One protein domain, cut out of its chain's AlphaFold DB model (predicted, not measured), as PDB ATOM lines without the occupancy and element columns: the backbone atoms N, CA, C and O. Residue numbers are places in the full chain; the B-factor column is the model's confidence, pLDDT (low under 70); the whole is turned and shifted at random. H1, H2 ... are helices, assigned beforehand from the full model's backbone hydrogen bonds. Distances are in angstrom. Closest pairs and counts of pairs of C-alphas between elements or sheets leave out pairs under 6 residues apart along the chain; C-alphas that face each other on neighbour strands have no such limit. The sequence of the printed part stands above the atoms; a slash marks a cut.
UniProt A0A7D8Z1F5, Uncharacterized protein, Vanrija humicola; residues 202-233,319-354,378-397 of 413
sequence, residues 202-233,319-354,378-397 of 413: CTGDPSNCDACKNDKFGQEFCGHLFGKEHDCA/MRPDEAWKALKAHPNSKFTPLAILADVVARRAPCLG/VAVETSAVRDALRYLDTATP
ATOM      1  N   CYS A 202     379.226 281.386 239.499       82.81
ATOM      2  CA  CYS A 202     378.112 281.648 238.610       82.81
ATOM      3  C   CYS A 202     377.927 280.468 237.656       82.81
ATOM      4  O   CYS A 202     378.797 280.127 236.859       82.81
ATOM      5  N   THR A 203     376.788 279.806 237.788       81.44
ATOM      6  CA  THR A 203     376.448 278.588 237.044       81.44
ATOM      7  C   THR A 203     375.297 278.827 236.073       81.44
ATOM      8  O   THR A 203     374.570 277.896 235.749       81.44
ATOM      9  N   GLY A 204     375.053 280.085 235.712       80.69
ATOM     10  CA  GLY A 204     373.932 280.500 234.871       80.69
ATOM     11  C   GLY A 204     372.600 280.673 235.601       80.69
ATOM     12  O   GLY A 204     371.749 281.411 235.116       80.69
ATOM     13  N   ASP A 205     372.422 280.076 236.783       85.31
ATOM     14  CA  ASP A 205     371.201 280.273 237.568       85.31
ATOM     15  C   ASP A 205     371.146 281.684 238.185       85.31
ATOM     16  O   ASP A 205     372.073 282.069 238.914       85.31
ATOM     17  N   PRO A 206     370.037 282.429 238.015       86.06
ATOM     18  CA  PRO A 206     369.861 283.759 238.603       86.06
ATOM     19  C   PRO A 206     369.823 283.743 240.135       86.06
ATOM     20  O   PRO A 206     369.999 284.773 240.769       86.06
ATOM     21  N   SER A 207     369.625 282.591 240.773       85.88
ATOM     22  CA  SER A 207     369.687 282.475 242.233       85.88
ATOM     23  C   SER A 207     371.116 282.412 242.782       85.88
ATOM     24  O   SER A 207     371.325 282.738 243.949       85.88
ATOM     25  N   ASN A 208     372.091 282.002 241.964       87.56
ATOM     26  CA  ASN A 208     373.464 281.712 242.389       87.56
ATOM     27  C   ASN A 208     374.479 282.771 241.924       87.56
ATOM     28  O   ASN A 208     375.663 282.676 242.231       87.56
ATOM     29  N   CYS A 209     374.036 283.754 241.142       87.69
ATOM     30  CA  CYS A 209     374.914 284.683 240.456       87.69
ATOM     31  C   CYS A 209     374.300 286.077 240.424       87.69
ATOM     32  O   CYS A 209     373.292 286.299 239.754       87.69
ATOM     33  N   ASP A 210     374.916 287.028 241.127       85.12
ATOM     34  CA  ASP A 210     374.421 288.408 241.187       85.12
ATOM     35  C   ASP A 210     374.395 289.076 239.808       85.12
ATOM     36  O   ASP A 210     373.536 289.926 239.563       85.12
ATOM     37  N   ALA A 211     375.289 288.659 238.899       85.62
ATOM     38  CA  ALA A 211     375.271 289.082 237.505       85.62
ATOM     39  C   ALA A 211     373.965 288.659 236.821       85.62
ATOM     40  O   ALA A 211     373.234 289.511 236.325       85.62
ATOM     41  N   CYS A 212     373.629 287.367 236.864       90.06
ATOM     42  CA  CYS A 212     372.391 286.863 236.273       90.06
ATOM     43  C   CYS A 212     371.136 287.316 237.047       90.06
ATOM     44  O   CYS A 212     370.038 287.250 236.513       90.06
ATOM     45  N   LYS A 213     371.249 287.732 238.315       92.00
ATOM     46  CA  LYS A 213     370.090 288.109 239.137       92.00
ATOM     47  C   LYS A 213     369.662 289.555 238.942       92.00
ATOM     48  O   LYS A 213     368.504 289.829 238.641       92.00
ATOM     49  N   ASN A 214     370.594 290.474 239.185       90.19
ATOM     50  CA  ASN A 214     370.279 291.873 239.478       90.19
ATOM     51  C   ASN A 214     370.445 292.778 238.254       90.19
ATOM     52  O   ASN A 214     370.167 293.973 238.331       90.19
ATOM     53  N   ASP A 215     370.925 292.232 237.138       88.75
ATOM     54  CA  ASP A 215     371.185 292.983 235.924       88.75
ATOM     55  C   ASP A 215     370.501 292.323 234.725       88.75
ATOM     56  O   ASP A 215     370.776 291.166 234.405       88.75
ATOM     57  N   LYS A 216     369.635 293.072 234.030       88.62
ATOM     58  CA  LYS A 216     368.998 292.613 232.786       88.62
ATOM     59  C   LYS A 216     370.047 292.238 231.740       88.62
ATOM     60  O   LYS A 216     369.849 291.304 230.972       88.62
ATOM     61  N   PHE A 217     371.183 292.932 231.732       85.31
ATOM     62  CA  PHE A 217     372.293 292.514 230.902       85.31
ATOM     63  C   PHE A 217     372.879 291.182 231.369       85.31
ATOM     64  O   PHE A 217     373.133 290.300 230.552       85.31
ATOM     65  N   GLY A 218     373.165 291.050 232.665       88.56
ATOM     66  CA  GLY A 218     373.829 289.853 233.168       88.56
ATOM     67  C   GLY A 218     372.969 288.611 232.935       88.56
ATOM     68  O   GLY A 218     373.515 287.557 232.633       88.56
ATOM     69  N   GLN A 219     371.639 288.752 232.940       89.75
ATOM     70  CA  GLN A 219     370.697 287.720 232.490       89.75
ATOM     71  C   GLN A 219     370.956 287.280 231.043       89.75
ATOM     72  O   GLN A 219     371.096 286.085 230.796       89.75
ATOM     73  N   GLU A 220     371.081 288.219 230.102       88.06
ATOM     74  CA  GLU A 220     371.400 287.918 228.699       88.06
ATOM     75  C   GLU A 220     372.778 287.262 228.563       88.06
ATOM     76  O   GLU A 220     372.923 286.265 227.860       88.06
ATOM     77  N   PHE A 221     373.791 287.773 229.262       89.19
ATOM     78  CA  PHE A 221     375.143 287.211 229.250       89.19
ATOM     79  C   PHE A 221     375.172 285.772 229.764       89.19
ATOM     80  O   PHE A 221     375.722 284.888 229.109       89.19
ATOM     81  N   CYS A 222     374.514 285.515 230.895       91.00
ATOM     82  CA  CYS A 222     374.355 284.172 231.431       91.00
ATOM     83  C   CYS A 222     373.530 283.277 230.497       91.00
ATOM     84  O   CYS A 222     373.871 282.113 230.305       91.00
ATOM     85  N   GLY A 223     372.488 283.812 229.860       88.94
ATOM     86  CA  GLY A 223     371.714 283.098 228.848       88.94
ATOM     87  C   GLY A 223     372.562 282.686 227.641       88.94
ATOM     88  O   GLY A 223     372.414 281.578 227.140       88.94
ATOM     89  N   HIS A 224     373.504 283.524 227.210       87.88
ATOM     90  CA  HIS A 224     374.412 283.202 226.106       87.88
ATOM     91  C   HIS A 224     375.507 282.206 226.505       87.88
ATOM     92  O   HIS A 224     375.804 281.304 225.727       87.88
ATOM     93  N   LEU A 225     376.068 282.332 227.710       87.50
ATOM     94  CA  LEU A 225     377.107 281.424 228.214       87.50
ATOM     95  C   LEU A 225     376.579 280.039 228.595       87.50
ATOM     96  O   LEU A 225     377.276 279.049 228.400       87.50
ATOM     97  N   PHE A 226     375.378 279.972 229.175       86.62
ATOM     98  CA  PHE A 226     374.842 278.746 229.772       86.62
ATOM     99  C   PHE A 226     373.532 278.263 229.137       86.62
ATOM    100  O   PHE A 226     373.243 277.072 229.197       86.62
ATOM    101  N   GLY A 227     372.714 279.170 228.593       79.00
ATOM    102  CA  GLY A 227     371.336 278.891 228.167       79.00
ATOM    103  C   GLY A 227     371.184 278.508 226.698       79.00
ATOM    104  O   GLY A 227     370.306 277.716 226.360       79.00
ATOM    105  N   LYS A 228     372.043 279.014 225.811       68.69
ATOM    106  CA  LYS A 228     372.176 278.409 224.490       68.69
ATOM    107  C   LYS A 228     372.841 277.060 224.712       68.69
ATOM    108  O   LYS A 228     373.967 277.010 225.205       68.69
ATOM    109  N   GLU A 229     372.164 275.982 224.320       62.03
ATOM    110  CA  GLU A 229     372.826 274.754 223.878       62.03
ATOM    111  C   GLU A 229     373.722 275.133 222.696       62.03
ATOM    112  O   GLU A 229     373.448 274.846 221.537       62.03
ATOM    113  N   HIS A 230     374.790 275.878 222.970       54.88
ATOM    114  CA  HIS A 230     375.905 275.938 222.076       54.88
ATOM    115  C   HIS A 230     376.340 274.492 221.957       54.88
ATOM    116  O   HIS A 230     376.602 273.816 222.959       54.88
ATOM    117  N   ASP A 231     376.371 274.040 220.715       56.28
ATOM    118  CA  ASP A 231     376.912 272.787 220.220       56.28
ATOM    119  C   ASP A 231     378.406 272.622 220.573       56.28
ATOM    120  O   ASP A 231     379.222 272.175 219.770       56.28
ATOM    121  N   CYS A 232     378.816 272.942 221.799       57.78
ATOM    122  CA  CYS A 232     380.077 272.518 222.369       57.78
ATOM    123  C   CYS A 232     380.197 270.995 222.355       57.78
ATOM    124  O   CYS A 232     381.305 270.480 222.271       57.78
ATOM    125  N   ALA A 233     379.077 270.263 222.360       54.31
ATOM    126  CA  ALA A 233     379.088 268.829 222.087       54.31
ATOM    127  C   ALA A 233     379.627 268.507 220.677       54.31
ATOM    128  O   ALA A 233     380.324 267.512 220.502       54.31
ATOM    129  N   MET A 319     389.650 283.310 234.240       91.06
ATOM    130  CA  MET A 319     388.828 284.296 234.927       91.06
ATOM    131  C   MET A 319     387.432 283.724 235.153       91.06
ATOM    132  O   MET A 319     386.877 283.003 234.321       91.06
ATOM    133  N   ARG A 320     386.833 284.056 236.297       89.44
ATOM    134  CA  ARG A 320     385.466 283.618 236.599       89.44
ATOM    135  C   ARG A 320     384.463 284.390 235.729       89.44
ATOM    136  O   ARG A 320     384.690 285.573 235.466       89.44
ATOM    137  N   PRO A 321     383.317 283.798 235.341       88.81
ATOM    138  CA  PRO A 321     382.293 284.501 234.559       88.81
ATOM    139  C   PRO A 321     381.843 285.835 235.180       88.81
ATOM    140  O   PRO A 321     381.627 286.809 234.464       88.81
ATOM    141  N   ASP A 322     381.767 285.909 236.513       89.00
ATOM    142  CA  ASP A 322     381.408 287.132 237.245       89.00
ATOM    143  C   ASP A 322     382.451 288.244 237.112       89.00
ATOM    144  O   ASP A 322     382.112 289.425 237.019       89.00
ATOM    145  N   GLU A 323     383.731 287.876 237.128       92.12
ATOM    146  CA  GLU A 323     384.845 288.808 236.974       92.12
ATOM    147  C   GLU A 323     384.933 289.299 235.533       92.12
ATOM    148  O   GLU A 323     385.063 290.504 235.307       92.12
ATOM    149  N   ALA A 324     384.763 288.391 234.567       92.69
ATOM    150  CA  ALA A 324     384.680 288.721 233.150       92.69
ATOM    151  C   ALA A 324     383.537 289.710 232.888       92.69
ATOM    152  O   ALA A 324     383.725 290.731 232.226       92.69
ATOM    153  N   TRP A 325     382.370 289.459 233.485       90.75
ATOM    154  CA  TRP A 325     381.231 290.359 233.402       90.75
ATOM    155  C   TRP A 325     381.540 291.744 233.990       90.75
ATOM    156  O   TRP A 325     381.354 292.764 233.324       90.75
ATOM    157  N   LYS A 326     382.063 291.800 235.220       92.50
ATOM    158  CA  LYS A 326     382.432 293.069 235.868       92.50
ATOM    159  C   LYS A 326     383.457 293.851 235.048       92.50
ATOM    160  O   LYS A 326     383.324 295.068 234.942       92.50
ATOM    161  N   ALA A 327     384.432 293.173 234.445       93.94
ATOM    162  CA  ALA A 327     385.437 293.793 233.588       93.94
ATOM    163  C   ALA A 327     384.817 294.409 232.324       93.94
ATOM    164  O   ALA A 327     385.101 295.563 232.003       93.94
ATOM    165  N   LEU A 328     383.920 293.682 231.646       93.19
ATOM    166  CA  LEU A 328     383.209 294.196 230.472       93.19
ATOM    167  C   LEU A 328     382.326 295.396 230.825       93.19
ATOM    168  O   LEU A 328     382.324 296.387 230.099       93.19
ATOM    169  N   LYS A 329     381.614 295.342 231.956       92.44
ATOM    170  CA  LYS A 329     380.741 296.435 232.403       92.44
ATOM    171  C   LYS A 329     381.514 297.683 232.831       92.44
ATOM    172  O   LYS A 329     381.053 298.797 232.599       92.44
ATOM    173  N   ALA A 330     382.679 297.509 233.454       94.50
ATOM    174  CA  ALA A 330     383.530 298.615 233.887       94.50
ATOM    175  C   ALA A 330     384.114 299.417 232.711       94.50
ATOM    176  O   ALA A 330     384.607 300.527 232.909       94.50
ATOM    177  N   HIS A 331     384.052 298.879 231.490       95.25
ATOM    178  CA  HIS A 331     384.564 299.558 230.313       95.25
ATOM    179  C   HIS A 331     383.688 300.771 229.938       95.25
ATOM    180  O   HIS A 331     382.468 300.615 229.806       95.25
ATOM    181  N   PRO A 332     384.266 301.964 229.687       94.06
ATOM    182  CA  PRO A 332     383.498 303.177 229.366       94.06
ATOM    183  C   PRO A 332     382.654 303.034 228.093       94.06
ATOM    184  O   PRO A 332     381.602 303.665 227.960       94.06
ATOM    185  N   ASN A 333     383.094 302.162 227.182       92.81
ATOM    186  CA  ASN A 333     382.451 301.947 225.889       92.81
ATOM    187  C   ASN A 333     381.423 300.811 225.890       92.81
ATOM    188  O   ASN A 333     380.773 300.572 224.873       92.81
ATOM    189  N   SER A 334     381.245 300.123 227.019       92.06
ATOM    190  CA  SER A 334     380.285 299.017 227.142       92.06
ATOM    191  C   SER A 334     378.852 299.439 226.804       92.06
ATOM    192  O   SER A 334     378.093 298.653 226.251       92.06
ATOM    193  N   LYS A 335     378.508 300.712 227.043       89.88
ATOM    194  CA  LYS A 335     377.203 301.303 226.714       89.88
ATOM    195  C   LYS A 335     376.927 301.466 225.212       89.88
ATOM    196  O   LYS A 335     375.773 301.641 224.841       89.88
ATOM    197  N   PHE A 336     377.956 301.451 224.361       90.12
ATOM    198  CA  PHE A 336     377.812 301.701 222.919       90.12
ATOM    199  C   PHE A 336     377.727 300.429 222.082       90.12
ATOM    200  O   PHE A 336     377.313 300.480 220.928       90.12
ATOM    201  N   THR A 337     378.122 299.290 222.643       90.56
ATOM    202  CA  THR A 337     378.097 298.019 221.925       90.56
ATOM    203  C   THR A 337     376.928 297.178 222.417       90.56
ATOM    204  O   THR A 337     376.764 297.041 223.632       90.56
ATOM    205  N   PRO A 338     376.124 296.577 221.515       89.44
ATOM    206  CA  PRO A 338     375.129 295.597 221.909       89.44
ATOM    207  C   PRO A 338     375.841 294.455 222.618       89.44
ATOM    208  O   PRO A 338     376.629 293.681 222.082       89.44
ATOM    209  N   LEU A 339     375.543 294.418 223.889       83.81
ATOM    210  CA  LEU A 339     376.265 293.739 224.935       83.81
ATOM    211  C   LEU A 339     376.127 292.196 224.755       83.81
ATOM    212  O   LEU A 339     377.011 291.427 225.134       83.81
ATOM    213  N   ALA A 340     375.080 291.749 224.046       86.50
ATOM    214  CA  ALA A 340     374.900 290.379 223.552       86.50
ATOM    215  C   ALA A 340     376.019 289.909 222.598       86.50
ATOM    216  O   ALA A 340     376.381 288.736 222.615       86.50
ATOM    217  N   ILE A 341     376.611 290.810 221.802       89.88
ATOM    218  CA  ILE A 341     377.741 290.468 220.920       89.88
ATOM    219  C   ILE A 341     378.981 290.147 221.757       89.88
ATOM    220  O   ILE A 341     379.697 289.197 221.457       89.88
ATOM    221  N   LEU A 342     379.216 290.893 222.840       90.38
ATOM    222  CA  LEU A 342     380.330 290.610 223.749       90.38
ATOM    223  C   LEU A 342     380.134 289.265 224.448       90.38
ATOM    224  O   LEU A 342     381.086 288.501 224.576       90.38
ATOM    225  N   ALA A 343     378.896 288.962 224.853       88.75
ATOM    226  CA  ALA A 343     378.547 287.668 225.423       88.75
ATOM    227  C   ALA A 343     378.850 286.520 224.450       88.75
ATOM    228  O   ALA A 343     379.445 285.531 224.862       88.75
ATOM    229  N   ASP A 344     378.514 286.673 223.166       87.81
ATOM    230  CA  ASP A 344     378.813 285.678 222.126       87.81
ATOM    231  C   ASP A 344     380.327 285.523 221.891       87.81
ATOM    232  O   ASP A 344     380.829 284.406 221.811       87.81
ATOM    233  N   VAL A 345     381.092 286.621 221.855       90.44
ATOM    234  CA  VAL A 345     382.562 286.568 221.714       90.44
ATOM    235  C   VAL A 345     383.206 285.827 222.886       90.44
ATOM    236  O   VAL A 345     384.091 284.996 222.675       90.44
ATOM    237  N   VAL A 346     382.749 286.100 224.111       90.81
ATOM    238  CA  VAL A 346     383.236 285.413 225.311       90.81
ATOM    239  C   VAL A 346     382.796 283.951 225.314       90.81
ATOM    240  O   VAL A 346     383.631 283.083 225.536       90.81
ATOM    241  N   ALA A 347     381.531 283.654 225.012       87.94
ATOM    242  CA  ALA A 347     381.001 282.291 225.001       87.94
ATOM    243  C   ALA A 347     381.677 281.403 223.946       87.94
ATOM    244  O   ALA A 347     381.976 280.247 224.224       87.94
ATOM    245  N   ARG A 348     381.986 281.940 222.759       85.75
ATOM    246  CA  ARG A 348     382.686 281.202 221.689       85.75
ATOM    247  C   ARG A 348     384.128 280.851 222.022       85.75
ATOM    248  O   ARG A 348     384.681 279.938 221.416       85.75
ATOM    249  N   ARG A 349     384.748 281.621 222.912       85.62
ATOM    250  CA  ARG A 349     386.141 281.426 223.321       85.62
ATOM    251  C   ARG A 349     386.276 280.779 224.684       85.62
ATOM    252  O   ARG A 349     387.339 280.262 224.981       85.62
ATOM    253  N   ALA A 350     385.223 280.788 225.493       88.00
ATOM    254  CA  ALA A 350     385.193 280.032 226.726       88.00
ATOM    255  C   ALA A 350     385.355 278.544 226.374       88.00
ATOM    256  O   ALA A 350     384.498 277.986 225.676       88.00
ATOM    257  N   PRO A 351     386.442 277.884 226.805       83.12
ATOM    258  CA  PRO A 351     386.598 276.469 226.567       83.12
ATOM    259  C   PRO A 351     385.458 275.761 227.283       83.12
ATOM    260  O   PRO A 351     385.276 275.871 228.500       83.12
ATOM    261  N   CYS A 352     384.681 275.000 226.522       77.88
ATOM    262  CA  CYS A 352     383.745 274.063 227.101       77.88
ATOM    263  C   CYS A 352     384.549 272.944 227.750       77.88
ATOM    264  O   CYS A 352     384.829 271.910 227.142       77.88
ATOM    265  N   LEU A 353     384.922 273.167 229.010       72.69
ATOM    266  CA  LEU A 353     385.316 272.105 229.910       72.69
ATOM    267  C   LEU A 353     384.106 271.177 229.960       72.69
ATOM    268  O   LEU A 353     383.080 271.497 230.567       72.69
ATOM    269  N   GLY A 354     384.182 270.085 229.195       71.00
ATOM    270  CA  GLY A 354     383.118 269.095 229.099       71.00
ATOM    271  C   GLY A 354     382.697 268.611 230.489       71.00
ATOM    272  O   GLY A 354     383.354 268.950 231.476       71.00
ATOM    273  N   VAL A 378     381.882 276.667 233.644       84.06
ATOM    274  CA  VAL A 378     382.402 277.436 232.515       84.06
ATOM    275  C   VAL A 378     383.551 278.295 233.025       84.06
ATOM    276  O   VAL A 378     383.361 279.182 233.858       84.06
ATOM    277  N   ALA A 379     384.736 277.960 232.538       86.88
ATOM    278  CA  ALA A 379     385.965 278.715 232.663       86.88
ATOM    279  C   ALA A 379     385.981 279.796 231.580       86.88
ATOM    280  O   ALA A 379     385.772 279.470 230.412       86.88
ATOM    281  N   VAL A 380     386.213 281.064 231.926       91.19
ATOM    282  CA  VAL A 380     386.380 282.113 230.911       91.19
ATOM    283  C   VAL A 380     387.860 282.432 230.776       91.19
ATOM    284  O   VAL A 380     388.510 282.838 231.733       91.19
ATOM    285  N   GLU A 381     388.407 282.283 229.575       92.00
ATOM    286  CA  GLU A 381     389.788 282.682 229.306       92.00
ATOM    287  C   GLU A 381     389.935 284.209 229.409       92.00
ATOM    288  O   GLU A 381     389.152 284.975 228.835       92.00
ATOM    289  N   THR A 382     390.969 284.688 230.110       92.44
ATOM    290  CA  THR A 382     391.263 286.135 230.164       92.44
ATOM    291  C   THR A 382     391.543 286.728 228.787       92.44
ATOM    292  O   THR A 382     391.287 287.915 228.566       92.44
ATOM    293  N   SER A 383     392.042 285.923 227.848       92.50
ATOM    294  CA  SER A 383     392.263 286.303 226.452       92.50
ATOM    295  C   SER A 383     390.948 286.665 225.744       92.50
ATOM    296  O   SER A 383     390.877 287.700 225.078       92.50
ATOM    297  N   ALA A 384     389.876 285.898 225.973       92.06
ATOM    298  CA  ALA A 384     388.539 286.179 225.451       92.06
ATOM    299  C   ALA A 384     387.995 287.523 225.953       92.06
ATOM    300  O   ALA A 384     387.466 288.318 225.174       92.06
ATOM    301  N   VAL A 385     388.183 287.810 227.246       94.31
ATOM    302  CA  VAL A 385     387.774 289.087 227.851       94.31
ATOM    303  C   VAL A 385     388.570 290.247 227.255       94.31
ATOM    304  O   VAL A 385     387.985 291.263 226.888       94.31
ATOM    305  N   ARG A 386     389.892 290.103 227.094       94.44
ATOM    306  CA  ARG A 386     390.737 291.138 226.470       94.44
ATOM    307  C   ARG A 386     390.319 291.444 225.036       94.44
ATOM    308  O   ARG A 386     390.312 292.610 224.654       94.44
ATOM    309  N   ASP A 387     389.953 290.436 224.257       93.06
ATOM    310  CA  ASP A 387     389.515 290.649 222.878       93.06
ATOM    311  C   ASP A 387     388.133 291.304 222.800       93.06
ATOM    312  O   ASP A 387     387.926 292.193 221.973       93.06
ATOM    313  N   ALA A 388     387.216 290.965 223.708       93.88
ATOM    314  CA  ALA A 388     385.951 291.681 223.847       93.88
ATOM    315  C   ALA A 388     386.162 293.155 224.256       93.88
ATOM    316  O   ALA A 388     385.502 294.043 223.717       93.88
ATOM    317  N   LEU A 389     387.126 293.445 225.137       94.88
ATOM    318  CA  LEU A 389     387.506 294.821 225.483       94.88
ATOM    319  C   LEU A 389     388.125 295.566 224.285       94.88
ATOM    320  O   LEU A 389     387.742 296.696 224.007       94.88
ATOM    321  N   ARG A 390     388.989 294.918 223.494       94.25
ATOM    322  CA  ARG A 390     389.505 295.502 222.239       94.25
ATOM    323  C   ARG A 390     388.395 295.782 221.225       94.25
ATOM    324  O   ARG A 390     388.449 296.777 220.501       94.25
ATOM    325  N   TYR A 391     387.381 294.921 221.163       93.00
ATOM    326  CA  TYR A 391     386.204 295.172 220.336       93.00
ATOM    327  C   TYR A 391     385.462 296.431 220.806       93.00
ATOM    328  O   TYR A 391     385.085 297.261 219.986       93.00
ATOM    329  N   LEU A 392     385.334 296.641 222.120       93.44
ATOM    330  CA  LEU A 392     384.755 297.868 222.673       93.44
ATOM    331  C   LEU A 392     385.573 299.130 222.364       93.44
ATOM    332  O   LEU A 392     384.986 300.191 222.152       93.44
ATOM    333  N   ASP A 393     386.901 299.037 222.340       93.50
ATOM    334  CA  ASP A 393     387.776 300.163 221.986       93.50
ATOM    335  C   ASP A 393     387.658 300.553 220.508       93.50
ATOM    336  O   ASP A 393     387.702 301.733 220.154       93.50
ATOM    337  N   THR A 394     387.484 299.564 219.632       90.88
ATOM    338  CA  THR A 394     387.365 299.777 218.181       90.88
ATOM    339  C   THR A 394     385.952 300.157 217.745       90.88
ATOM    340  O   THR A 394     385.795 300.891 216.771       90.88
ATOM    341  N   ALA A 395     384.927 299.700 218.467       86.31
ATOM    342  CA  ALA A 395     383.528 299.983 218.164       86.31
ATOM    343  C   ALA A 395     383.088 301.399 218.558       86.31
ATOM    344  O   ALA A 395     382.047 301.856 218.084       86.31
ATOM    345  N   THR A 396     383.840 302.111 219.405       83.75
ATOM    346  CA  THR A 396     383.519 303.512 219.687       83.75
ATOM    347  C   THR A 396     383.772 304.382 218.466       83.75
ATOM    348  O   THR A 396     384.933 304.524 218.065       83.75
ATOM    349  N   PRO A 397     382.732 305.018 217.895       74.19
ATOM    350  CA  PRO A 397     382.953 306.039 216.891       74.19
ATOM    351  C   PRO A 397     383.798 307.132 217.539       74.19
ATOM    352  O   PRO A 397     383.411 307.719 218.548       74.19
TER     353      PRO A 397
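This is residues 202 to 233, 319 to 354 and 378 to 397 of the 413 residues of an uncharacterized protein of Vanrija humicola (UniProt A0A7D8Z1F5). The longest helix, H5, joins H4, H3 and H2 in an up-and-down bundle, each running against the one before it in the chain, with H3 a little off from H2 and H4; short H1 packs on H2. The 88 printed residues, with five named helices, H1 to H5, and no named strand, are all helix in class. The whole is compact, radius of gyration of the C-alphas 12.1 A, spanning 37 by 27 by 19 A.

H5, residues 382 to 395, touches H4, residues 339 to 349, with residues 384 to 388 alone; the closest C-alphas, of Val 346 and Ala 384, are 5.4 A apart. H3, residues 321 to 330, touches H5, the same way at a shallow tilt of 25 degrees; closest C-alphas Ala 324 and Val 385, 6.1 A. H2, residues 216 to 227, touches H4, closest C-alphas Leu 225 and Ala 347, 5.1 A. H1, residues 210 to 214, touches H2, residues 218 to 222 alone, closest C-alphas Cys 212 and Gln 219, 4.2 A. In these five helices every O i to N i+4 pair is within hydrogen-bond range.

From first to last C-alpha H5 measures 19.9 A, H4 15.9 A, H2 14.7 A, H3 14.2 A. C-alpha 210 begins H1 at (374.421, 288.408, 241.187); C-alpha 395 ends H5 at (383.528, 299.983, 218.164).

Cuts leave C-alphas 233 and 319 22.3 A apart, 354 and 378 9.0 A. No link printed whole is long. Residues 228 to 233 have pLDDT under 70.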